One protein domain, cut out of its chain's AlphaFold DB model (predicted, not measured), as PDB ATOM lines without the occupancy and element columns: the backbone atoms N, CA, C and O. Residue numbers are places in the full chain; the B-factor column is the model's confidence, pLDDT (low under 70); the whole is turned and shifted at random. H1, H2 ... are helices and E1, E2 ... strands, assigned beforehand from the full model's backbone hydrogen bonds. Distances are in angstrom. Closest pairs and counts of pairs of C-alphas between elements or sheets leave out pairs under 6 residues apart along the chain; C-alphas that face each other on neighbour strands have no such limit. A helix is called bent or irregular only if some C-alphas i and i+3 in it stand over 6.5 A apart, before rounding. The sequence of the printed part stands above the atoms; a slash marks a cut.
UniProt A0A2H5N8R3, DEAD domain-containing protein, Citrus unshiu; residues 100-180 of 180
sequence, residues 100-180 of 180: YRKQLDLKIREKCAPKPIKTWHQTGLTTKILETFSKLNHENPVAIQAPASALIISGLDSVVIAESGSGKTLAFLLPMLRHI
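What this domain is: This is residues 100 to 180 of the 180 residues of the protein "DEAD domain-containing protein" of Citrus unshiu (UniProt A0A2H5N8R3). Helices H4 and H5 pack side by side as the core, with H3 toward one end of the longest axis and H1 toward the other. The 81 printed residues run H1, H2, H3, H4, E1, H5; under half are in named elements, mostly helix. The whole is compact, radius of gyration of the C-alphas 12.2 A, spanning 34 by 23 by 23 A.

How they stand to each other: H5, residues 168 to 178, touches H4, residues 145 to 153, the same way at an only just steep tilt of 37 degrees; their closest C-alphas, Ser 149 and Ala 171, are 5.1 A apart. H4 only just touches H2, residues 120 to 123, with 3 pairs of C-alphas within 8 A, the closest Thr 123 and Ala 150, 6.9 A. H3, residues 127 to 135, is close to H5 but not clearly touching: C-alphas 129 and 177, the closest, are 7.7 A apart. E1, residues 159 to 161, pairs with no named strand. H1, residues 100 to 103, touches no helix. Every O i to N i+4 pair is within hydrogen-bond range in H3, 4 of 5 in H4, 5 of 7 in H5.

Where its parts are: H5 is 16.6 A long, only just irregular, C-alphas 172 and 175 being 6.9 A apart. C-alpha 100 is at (-4.201, 48.176, 26.041), C-alpha 178 at (-9.340, 40.262, 50.000).

The domain as a whole: The printed part has no cut. The link H1 to H2 is long. Residues 111, 112 and 180 have pLDDT under 70.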
ATOM      1  N   TYR A 100      -4.759  49.246  25.212       84.94
ATOM      2  CA  TYR A 100      -4.201  48.176  26.041       84.94
ATOM      3  C   TYR A 100      -5.037  46.885  25.992       84.94
ATOM      4  O   TYR A 100      -4.489  45.790  26.025       84.94
ATOM      5  N   ARG A 101      -6.363  46.986  25.805       83.88
ATOM      6  CA  ARG A 101      -7.225  45.804  25.611       83.88
ATOM      7  C   ARG A 101      -6.907  45.061  24.313       83.88
ATOM      8  O   ARG A 101      -6.995  43.841  24.290       83.88
ATOM      9  N   LYS A 102      -6.523  45.791  23.259       85.31
ATOM     10  CA  LYS A 102      -6.132  45.206  21.967       85.31
ATOM     11  C   LYS A 102      -4.775  44.510  22.048       85.31
ATOM     12  O   LYS A 102      -4.598  43.481  21.421       85.31
ATOM     13  N   GLN A 103      -3.840  45.051  22.831       86.81
ATOM     14  CA  GLN A 103      -2.521  44.435  23.035       86.81
ATOM     15  C   GLN A 103      -2.609  43.073  23.734       86.81
ATOM     16  O   GLN A 103      -1.790  42.205  23.475       86.81
ATOM     17  N   LEU A 104      -3.598  42.899  24.612       82.69
ATOM     18  CA  LEU A 104      -3.841  41.658  25.349       82.69
ATOM     19  C   LEU A 104      -4.803  40.692  24.629       82.69
ATOM     20  O   LEU A 104      -5.228  39.718  25.241       82.69
ATOM     21  N   ASP A 105      -5.195  41.001  23.388       85.00
ATOM     22  CA  ASP A 105      -6.196  40.267  22.598       85.00
ATOM     23  C   ASP A 105      -7.494  39.939  23.369       85.00
ATOM     24  O   ASP A 105      -8.036  38.835  23.355       85.00
ATOM     25  N   LEU A 106      -7.998  40.928  24.111       82.81
ATOM     26  CA  LEU A 106      -9.166  40.748  24.969       82.81
ATOM     27  C   LEU A 106     -10.450  41.134  24.243       82.81
ATOM     28  O   LEU A 106     -10.686  42.314  23.949       82.81
ATOM     29  N   LYS A 107     -11.363  40.173  24.085       82.88
ATOM     30  CA  LYS A 107     -12.740  40.441  23.657       82.88
ATOM     31  C   LYS A 107     -13.647  40.561  24.871       82.88
ATOM     32  O   LYS A 107     -13.937  39.590  25.565       82.88
ATOM     33  N   ILE A 108     -14.108  41.783  25.122       80.62
ATOM     34  CA  ILE A 108     -15.063  42.098  26.185       80.62
ATOM     35  C   ILE A 108     -16.411  42.380  25.534       80.62
ATOM     36  O   ILE A 108     -16.542  43.337  24.772       80.62
ATOM     37  N   ARG A 109     -17.425  41.572  25.857       78.88
ATOM     38  CA  ARG A 109     -18.770  41.723  25.276       78.88
ATOM     39  C   ARG A 109     -19.575  42.893  25.855       78.88
ATOM     40  O   ARG A 109     -20.611  43.247  25.303       78.88
ATOM     41  N   GLU A 110     -19.119  43.515  26.943       72.12
ATOM     42  CA  GLU A 110     -19.896  44.532  27.661       72.12
ATOM     43  C   GLU A 110     -19.333  45.947  27.651       72.12
ATOM     44  O   GLU A 110     -18.128  46.178  27.752       72.12
ATOM     45  N   LYS A 111     -20.266  46.906  27.639       65.44
ATOM     46  CA  LYS A 111     -19.992  48.347  27.598       65.44
ATOM     47  C   LYS A 111     -19.450  48.908  28.921       65.44
ATOM     48  O   LYS A 111     -18.654  49.838  28.885       65.44
ATOM     49  N   CYS A 112     -19.812  48.325  30.070       69.31
ATOM     50  CA  CYS A 112     -19.451  48.836  31.404       69.31
ATOM     51  C   CYS A 112     -18.438  47.957  32.159       69.31
ATOM     52  O   CYS A 112     -18.453  47.894  33.387       69.31
ATOM     53  N   ALA A 113     -17.559  47.248  31.449       78.19
ATOM     54  CA  ALA A 113     -16.508  46.476  32.106       78.19
ATOM     55  C   ALA A 113     -15.380  47.394  32.620       78.19
ATOM     56  O   ALA A 113     -14.915  48.254  31.855       78.19
ATOM     57  N   PRO A 114     -14.880  47.184  33.857       85.38
ATOM     58  CA  PRO A 114     -13.714  47.889  34.364       85.38
ATOM     59  C   PRO A 114     -12.516  47.703  33.428       85.38
ATOM     60  O   PRO A 114     -12.405  46.749  32.650       85.38
ATOM     61  N   LYS A 115     -11.620  48.683  33.441       89.25
ATOM     62  CA  LYS A 115     -10.382  48.617  32.667       89.25
ATOM     63  C   LYS A 115      -9.444  47.563  33.288       89.25
ATOM     64  O   LYS A 115      -9.419  47.457  34.515       89.25
ATOM     65  N   PRO A 116      -8.714  46.788  32.466       90.44
ATOM     66  CA  PRO A 116      -7.790  45.769  32.962       90.44
ATOM     67  C   PRO A 116      -6.665  46.402  33.792       90.44
ATOM     68  O   PRO A 116      -6.182  47.491  33.466       90.44
ATOM     69  N   ILE A 117      -6.266  45.711  34.859       91.94
ATOM     70  CA  ILE A 117      -5.114  46.087  35.688       91.94
ATOM     71  C   ILE A 117      -3.803  45.758  34.958       91.94
ATOM     72  O   ILE A 117      -3.760  44.850  34.135       91.94
ATOM     73  N   LYS A 118      -2.730  46.481  35.278       90.50
ATOM     74  CA  LYS A 118      -1.368  46.194  34.799       90.50
ATOM     75  C   LYS A 118      -0.512  45.489  35.840       90.50
ATOM     76  O   LYS A 118       0.340  44.696  35.473       90.50
ATOM     77  N   THR A 119      -0.751  45.777  37.115       91.38
ATOM     78  CA  THR A 119       0.061  45.280  38.230       91.38
ATOM     79  C   THR A 119      -0.842  44.957  39.413       91.38
ATOM     80  O   THR A 119      -1.858  45.627  39.624       91.38
ATOM     81  N   TRP A 120      -0.468  43.960  40.219       90.81
ATOM     82  CA  TRP A 120      -1.263  43.527  41.372       90.81
ATOM     83  C   TRP A 120      -1.504  44.631  42.404       90.81
ATOM     84  O   TRP A 120      -2.578  44.673  42.998       90.81
ATOM     85  N   HIS A 121      -0.592  45.594  42.547       90.56
ATOM     86  CA  HIS A 121      -0.772  46.757  43.427       90.56
ATOM     87  C   HIS A 121      -2.052  47.559  43.139       90.56
ATOM     88  O   HIS A 121      -2.646  48.136  44.047       90.56
ATOM     89  N   GLN A 122      -2.531  47.551  41.893       89.62
ATOM     90  CA  GLN A 122      -3.710  48.315  41.483       89.62
ATOM     91  C   GLN A 122      -5.039  47.659  41.896       89.62
ATOM     92  O   GLN A 122      -6.094  48.272  41.750       89.62
ATOM     93  N   THR A 123      -5.012  46.423  42.406       87.56
ATOM     94  CA  THR A 123      -6.209  45.701  42.878       87.56
ATOM     95  C   THR A 123      -6.640  46.091  44.293       87.56
ATOM     96  O   THR A 123      -7.779  45.826  44.678       87.56
ATOM     97  N   GLY A 124      -5.753  46.729  45.066       87.19
ATOM     98  CA  GLY A 124      -6.010  47.089  46.461       87.19
ATOM     99  C   GLY A 124      -5.968  45.903  47.432       87.19
ATOM    100  O   GLY A 124      -6.684  45.924  48.433       87.19
ATOM    101  N   LEU A 125      -5.177  44.867  47.133       88.69
ATOM    102  CA  LEU A 125      -4.893  43.752  48.046       88.69
ATOM    103  C   LEU A 125      -3.996  44.186  49.216       88.69
ATOM    104  O   LEU A 125      -3.266  45.172  49.133       88.69
ATOM    105  N   THR A 126      -4.036  43.416  50.302       90.69
ATOM    106  CA  THR A 126      -3.184  43.612  51.482       90.69
ATOM    107  C   THR A 126      -1.707  43.388  51.139       90.69
ATOM    108  O   THR A 126      -1.377  42.500  50.351       90.69
ATOM    109  N   THR A 127      -0.802  44.141  51.773       90.75
ATOM    110  CA  THR A 127       0.659  44.053  51.557       90.75
ATOM    111  C   THR A 127       1.203  42.631  51.699       90.75
ATOM    112  O   THR A 127       1.955  42.191  50.840       90.75
ATOM    113  N   LYS A 128       0.727  41.862  52.686       91.44
ATOM    114  CA  LYS A 128       1.100  40.447  52.883       91.44
ATOM    115  C   LYS A 128       0.858  39.569  51.645       91.44
ATOM    116  O   LYS A 128       1.657  38.687  51.336       91.44
ATOM    117  N   ILE A 129      -0.246  39.801  50.931       91.44
ATOM    118  CA  ILE A 129      -0.596  39.043  49.719       91.44
ATOM    119  C   ILE A 129       0.326  39.464  48.575       91.44
ATOM    120  O   ILE A 129       0.848  38.615  47.860       91.44
ATOM    121  N   LEU A 130       0.571  40.769  48.446       91.69
ATOM    122  CA  LEU A 130       1.460  41.320  47.425       91.69
ATOM    123  C   LEU A 130       2.904  40.822  47.603       91.69
ATOM    124  O   LEU A 130       3.513  40.384  46.636       91.69
ATOM    125  N   GLU A 131       3.414  40.780  48.835       92.69
ATOM    126  CA  GLU A 131       4.719  40.183  49.154       92.69
ATOM    127  C   GLU A 131       4.776  38.695  48.796       92.69
ATOM    128  O   GLU A 131       5.805  38.199  48.343       92.69
ATOM    129  N   THR A 132       3.672  37.969  48.983       91.75
ATOM    130  CA  THR A 132       3.585  36.556  48.595       91.75
ATOM    131  C   THR A 132       3.635  36.403  47.075       91.75
ATOM    132  O   THR A 132       4.338  35.528  46.580       91.75
ATOM    133  N   PHE A 133       2.974  37.283  46.318       91.56
ATOM    134  CA  PHE A 133       3.093  37.301  44.857       91.56
ATOM    135  C   PHE A 133       4.517  37.602  44.393       91.56
ATOM    136  O   PHE A 133       5.004  36.912  43.501       91.56
ATOM    137  N   SER A 134       5.214  38.542  45.034       91.19
ATOM    138  CA  SER A 134       6.629  38.806  44.749       91.19
ATOM    139  C   SER A 134       7.510  37.588  45.039       91.19
ATOM    140  O   SER A 134       8.335  37.227  44.210       91.19
ATOM    141  N   LYS A 135       7.296  36.887  46.164       93.62
ATOM    142  CA  LYS A 135       8.029  35.646  46.497       93.62
ATOM    143  C   LYS A 135       7.795  34.522  45.487       93.62
ATOM    144  O   LYS A 135       8.680  33.703  45.270       93.62
ATOM    145  N   LEU A 136       6.607  34.478  44.888       90.12
ATOM    146  CA  LEU A 136       6.233  33.506  43.861       90.12
ATOM    147  C   LEU A 136       6.591  33.969  42.436       90.12
ATOM    148  O   LEU A 136       6.209  33.306  41.477       90.12
ATOM    149  N   ASN A 137       7.305  35.093  42.278       89.75
ATOM    150  CA  ASN A 137       7.654  35.700  40.987       89.75
ATOM    151  C   ASN A 137       6.434  36.031  40.098       89.75
ATOM    152  O   ASN A 137       6.518  36.063  38.871       89.75
ATOM    153  N   HIS A 138       5.285  36.311  40.716       87.50
ATOM    154  CA  HIS A 138       4.057  36.742  40.049       87.50
ATOM    155  C   HIS A 138       3.876  38.258  40.173       87.50
ATOM    156  O   HIS A 138       2.913  38.726  40.770       87.50
ATOM    157  N   GLU A 139       4.792  39.053  39.621       85.06
ATOM    158  CA  GLU A 139       4.735  40.520  39.754       85.06
ATOM    159  C   GLU A 139       3.574  41.157  38.978       85.06
ATOM    160  O   GLU A 139       2.941  42.108  39.448       85.06
ATOM    161  N   ASN A 140       3.263  40.609  37.801       89.81
ATOM    162  CA  ASN A 140       2.228  41.125  36.913       89.81
ATOM    163  C   ASN A 140       1.184  40.045  36.586       89.81
ATOM    164  O   ASN A 140       1.535  38.874  36.425       89.81
ATOM    165  N   PRO A 141      -0.102  40.421  36.478       90.88
ATOM    166  CA  PRO A 141      -1.162  39.515  36.069       90.88
ATOM    167  C   PRO A 141      -0.977  39.054  34.622       90.88
ATOM    168  O   PRO A 141      -0.646  39.841  33.735       90.88
ATOM    169  N   VAL A 142      -1.281  37.780  34.373       89.56
ATOM    170  CA  VAL A 142      -1.382  37.213  33.021       89.56
ATOM    171  C   VAL A 142      -2.507  37.916  32.244       89.56
ATOM    172  O   VAL A 142      -3.457  38.429  32.842       89.56
ATOM    173  N   ALA A 143      -2.441  37.916  30.907       88.56
ATOM    174  CA  ALA A 143      -3.374  38.625  30.023       88.56
ATOM    175  C   ALA A 143      -4.859  38.448  30.393       88.56
ATOM    176  O   ALA A 143      -5.584  39.439  30.476       88.56
ATOM    177  N   ILE A 144      -5.306  37.218  30.696       88.62
ATOM    178  CA  ILE A 144      -6.692  36.951  31.119       88.62
ATOM    179  C   ILE A 144      -6.968  37.346  32.578       88.62
ATOM    180  O   ILE A 144      -8.076  37.763  32.923       88.62
ATOM    181  N   GLN A 145      -5.962  37.251  33.449       91.62
ATOM    182  CA  GLN A 145      -6.094  37.591  34.863       91.62
ATOM    183  C   GLN A 145      -6.303  39.092  35.053       91.62
ATOM    184  O   GLN A 145      -7.066  39.482  35.931       91.62
ATOM    185  N   ALA A 146      -5.680  39.939  34.235       91.12
ATOM    186  CA  ALA A 146      -5.800  41.391  34.331       91.12
ATOM    187  C   ALA A 146      -7.264  41.895  34.303       91.12
ATOM    188  O   ALA A 146      -7.715  42.554  35.245       91.12
ATOM    189  N   PRO A 147      -8.075  41.596  33.277       89.50
ATOM    190  CA  PRO A 147      -9.477  41.993  33.273       89.50
ATOM    191  C   PRO A 147     -10.323  41.176  34.265       89.50
ATOM    192  O   PRO A 147     -11.224  41.743  34.884       89.50
ATOM    193  N   ALA A 148     -10.025  39.884  34.464       90.81
ATOM    194  CA  ALA A 148     -10.762  39.027  35.396       90.81
ATOM    195  C   ALA A 148     -10.667  39.539  36.841       90.81
ATOM    196  O   ALA A 148     -11.677  39.689  37.517       90.81
ATOM    197  N   SER A 149      -9.473  39.909  37.292       91.44
ATOM    198  CA  SER A 149      -9.234  40.407  38.649       91.44
ATOM    199  C   SER A 149     -10.058  41.659  38.943       91.44
ATOM    200  O   SER A 149     -10.733  41.734  39.968       91.44
ATOM    201  N   ALA A 150     -10.077  42.623  38.017       89.88
ATOM    202  CA  ALA A 150     -10.872  43.839  38.170       89.88
ATOM    203  C   ALA A 150     -12.381  43.540  38.239       89.88
ATOM    204  O   ALA A 150     -13.101  44.150  39.028       89.88
ATOM    205  N   LEU A 151     -12.868  42.592  37.435       90.31
ATOM    206  CA  LEU A 151     -14.276  42.193  37.409       90.31
ATOM    207  C   LEU A 151     -14.720  41.503  38.694       90.31
ATOM    208  O   LEU A 151     -15.732  41.892  39.279       90.31
ATOM    209  N   ILE A 152     -13.953  40.506  39.124       90.38
ATOM    210  CA  ILE A 152     -14.324  39.639  40.236       90.38
ATOM    211  C   ILE A 152     -14.221  40.422  41.558       90.38
ATOM    212  O   ILE A 152     -15.147  40.382  42.365       90.38
ATOM    213  N   ILE A 153     -13.175  41.238  41.753       90.25
ATOM    214  CA  ILE A 153     -13.031  42.091  42.954       90.25
ATOM    215  C   ILE A 153     -14.113  43.185  43.006       90.25
ATOM    216  O   ILE A 153     -14.504  43.637  44.087       90.25
ATOM    217  N   SER A 154     -14.653  43.593  41.852       89.00
ATOM    218  CA  SER A 154     -15.792  44.517  41.805       89.00
ATOM    219  C   SER A 154     -17.102  43.884  42.297       89.00
ATOM    220  O   SER A 154     -18.114  44.579  42.394       89.00
ATOM    221  N   GLY A 155     -17.108  42.584  42.615       86.88
ATOM    222  CA  GLY A 155     -18.290  41.867  43.090       86.88
ATOM    223  C   GLY A 155     -19.323  41.659  41.995       86.88
ATOM    224  O   GLY A 155     -20.525  41.684  42.264       86.88
ATOM    225  N   LEU A 156     -18.855  41.550  40.753       85.12
ATOM    226  CA  LEU A 156     -19.706  41.494  39.588       85.12
ATOM    227  C   LEU A 156     -19.725  40.090  38.995       85.12
ATOM    228  O   LEU A 156     -18.683  39.469  38.786       85.12
ATOM    229  N   ASP A 157     -20.927  39.665  38.646       85.69
ATOM    230  CA  ASP A 157     -21.211  38.488  37.844       85.69
ATOM    231  C   ASP A 157     -20.373  38.562  36.555       85.69
ATOM    232  O   ASP A 157     -20.429  39.562  35.832       85.69
ATOM    233  N   SER A 158     -19.505  37.567  36.341       82.44
ATOM    234  CA  SER A 158     -18.599  37.509  35.191       82.44
ATOM    235  C   SER A 158     -18.245  36.071  34.825       82.44
ATOM    236  O   SER A 158     -18.153  35.197  35.683       82.44
ATOM    237  N   VAL A 159     -18.050  35.839  33.530       85.44
ATOM    238  CA  VAL A 159     -17.623  34.574  32.935       85.44
ATOM    239  C   VAL A 159     -16.301  34.829  32.220       85.44
ATOM    240  O   VAL A 159     -16.198  35.687  31.343       85.44
ATOM    241  N   VAL A 160     -15.265  34.095  32.602       85.25
ATOM    242  CA  VAL A 160     -13.920  34.261  32.046       85.25
ATOM    243  C   VAL A 160     -13.565  33.006  31.262       85.25
ATOM    244  O   VAL A 160     -13.439  31.930  31.840       85.25
ATOM    245  N   ILE A 161     -13.409  33.151  29.947       86.62
ATOM    246  CA  ILE A 161     -13.075  32.069  29.021       86.62
ATOM    247  C   ILE A 161     -11.610  32.227  28.617       86.62
ATOM    248  O   ILE A 161     -11.226  33.245  28.043       86.62
ATOM    249  N   ALA A 162     -10.800  31.222  28.932       87.31
ATOM    250  CA  ALA A 162      -9.419  31.103  28.475       87.31
ATOM    251  C   ALA A 162      -8.980  29.637  28.512       87.31
ATOM    252  O   ALA A 162      -9.582  28.834  29.230       87.31
ATOM    253  N   GLU A 163      -7.893  29.313  27.822       86.75
ATOM    254  CA  GLU A 163      -7.296  27.974  27.762       86.75
ATOM    255  C   GLU A 163      -6.845  27.439  29.130       86.75
ATOM    256  O   GLU A 163      -6.630  28.197  30.088       86.75
ATOM    257  N   SER A 164      -6.702  26.121  29.254       87.31
ATOM    258  CA  SER A 164      -6.119  25.471  30.436       87.31
ATOM    259  C   SER A 164      -4.693  25.981  30.696       87.31
ATOM    260  O   SER A 164      -3.962  26.300  29.770       87.31
ATOM    261  N   GLY A 165      -4.300  26.138  31.964       84.25
ATOM    262  CA  GLY A 165      -2.975  26.678  32.320       84.25
ATOM    263  C   GLY A 165      -2.840  28.211  32.288       84.25
ATOM    264  O   GLY A 165      -1.865  28.740  32.802       84.25
ATOM    265  N   SER A 166      -3.849  28.959  31.826       82.31
ATOM    266  CA  SER A 166      -3.846  30.443  31.811       82.31
ATOM    267  C   SER A 166      -3.936  31.132  33.189       82.31
ATOM    268  O   SER A 166      -4.065  32.354  33.279       82.31
ATOM    269  N   GLY A 167      -3.909  30.366  34.286       84.31
ATOM    270  CA  GLY A 167      -3.897  30.909  35.647       84.31
ATOM    271  C   GLY A 167      -5.231  31.494  36.133       84.31
ATOM    272  O   GLY A 167      -5.233  32.313  37.052       84.31
ATOM    273  N   LYS A 168      -6.375  31.086  35.561       89.81
ATOM    274  CA  LYS A 168      -7.721  31.540  35.983       89.81
ATOM    275  C   LYS A 168      -7.986  31.351  37.485       89.81
ATOM    276  O   LYS A 168      -8.636  32.196  38.096       89.81
ATOM    277  N   THR A 169      -7.438  30.290  38.080       90.19
ATOM    278  CA  THR A 169      -7.564  29.975  39.513       90.19
ATOM    279  C   THR A 169      -7.115  31.137  40.395       90.19
ATOM    280  O   THR A 169      -7.830  31.518  41.316       90.19
ATOM    281  N   LEU A 170      -5.976  31.761  40.073       90.00
ATOM    282  CA  LEU A 170      -5.452  32.888  40.844       90.00
ATOM    283  C   LEU A 170      -6.419  34.077  40.817       90.00
ATOM    284  O   LEU A 170      -6.692  34.655  41.860       90.00
ATOM    285  N   ALA A 171      -6.988  34.404  39.650       88.88
ATOM    286  CA  ALA A 171      -7.926  35.520  39.511       88.88
ATOM    287  C   ALA A 171      -9.206  35.310  40.338       88.88
ATOM    288  O   ALA A 171      -9.714  36.258  40.937       88.88
ATOM    289  N   PHE A 172      -9.704  34.071  40.406       88.19
ATOM    290  CA  PHE A 172     -10.880  33.724  41.209       88.19
ATOM    291  C   PHE A 172     -10.594  33.672  42.716       88.19
ATOM    292  O   PHE A 172     -11.498  33.885  43.521       88.19
ATOM    293  N   LEU A 173      -9.341  33.445  43.118       90.44
ATOM    294  CA  LEU A 173      -8.931  33.453  44.524       90.44
ATOM    295  C   LEU A 173      -8.842  34.863  45.126       90.44
ATOM    296  O   LEU A 173      -8.962  35.017  46.339       90.44
ATOM    297  N   LEU A 174      -8.679  35.910  44.313       88.12
ATOM    298  CA  LEU A 174      -8.449  37.275  44.809       88.12
ATOM    299  C   LEU A 174      -9.532  37.827  45.745       88.12
ATOM    300  O   LEU A 174      -9.165  38.406  46.767       88.12
ATOM    301  N   PRO A 175     -10.842  37.687  45.467       85.75
ATOM    302  CA  PRO A 175     -11.870  38.173  46.384       85.75
ATOM    303  C   PRO A 175     -11.862  37.414  47.709       85.75
ATOM    304  O   PRO A 175     -12.102  38.028  48.744       85.75
ATOM    305  N   MET A 176     -11.554  36.110  47.687       87.00
ATOM    306  CA  MET A 176     -11.423  35.317  48.910       87.00
ATOM    307  C   MET A 176     -10.261  35.834  49.757       87.00
ATOM    308  O   MET A 176     -10.434  36.083  50.942       87.00
ATOM    309  N   LEU A 177      -9.109  36.096  49.133       86.75
ATOM    310  CA  LEU A 177      -7.943  36.661  49.815       86.75
ATOM    311  C   LEU A 177      -8.173  38.097  50.307       86.75
ATOM    312  O   LEU A 177      -7.561  38.518  51.280       86.75
ATOM    313  N   ARG A 178      -9.042  38.867  49.640       83.94
ATOM    314  CA  ARG A 178      -9.340  40.262  50.000       83.94
ATOM    315  C   ARG A 178     -10.301  40.399  51.182       83.94
ATOM    316  O   ARG A 178     -10.260  41.430  51.848       83.94
ATOM    317  N   HIS A 179     -11.191  39.426  51.379       73.44
ATOM    318  CA  HIS A 179     -12.229  39.456  52.415       73.44
ATOM    319  C   HIS A 179     -11.705  39.049  53.811       73.44
ATOM    320  O   HIS A 179     -12.424  39.214  54.795       73.44
ATOM    321  N   ILE A 180     -10.482  38.513  53.894       60.97
ATOM    322  CA  ILE A 180      -9.835  38.054  55.136       60.97
ATOM    323  C   ILE A 180      -9.097  39.203  55.832       60.97
ATOM    324  O   ILE A 180      -8.460  40.021  55.126       60.97
TER     325      ILE A 180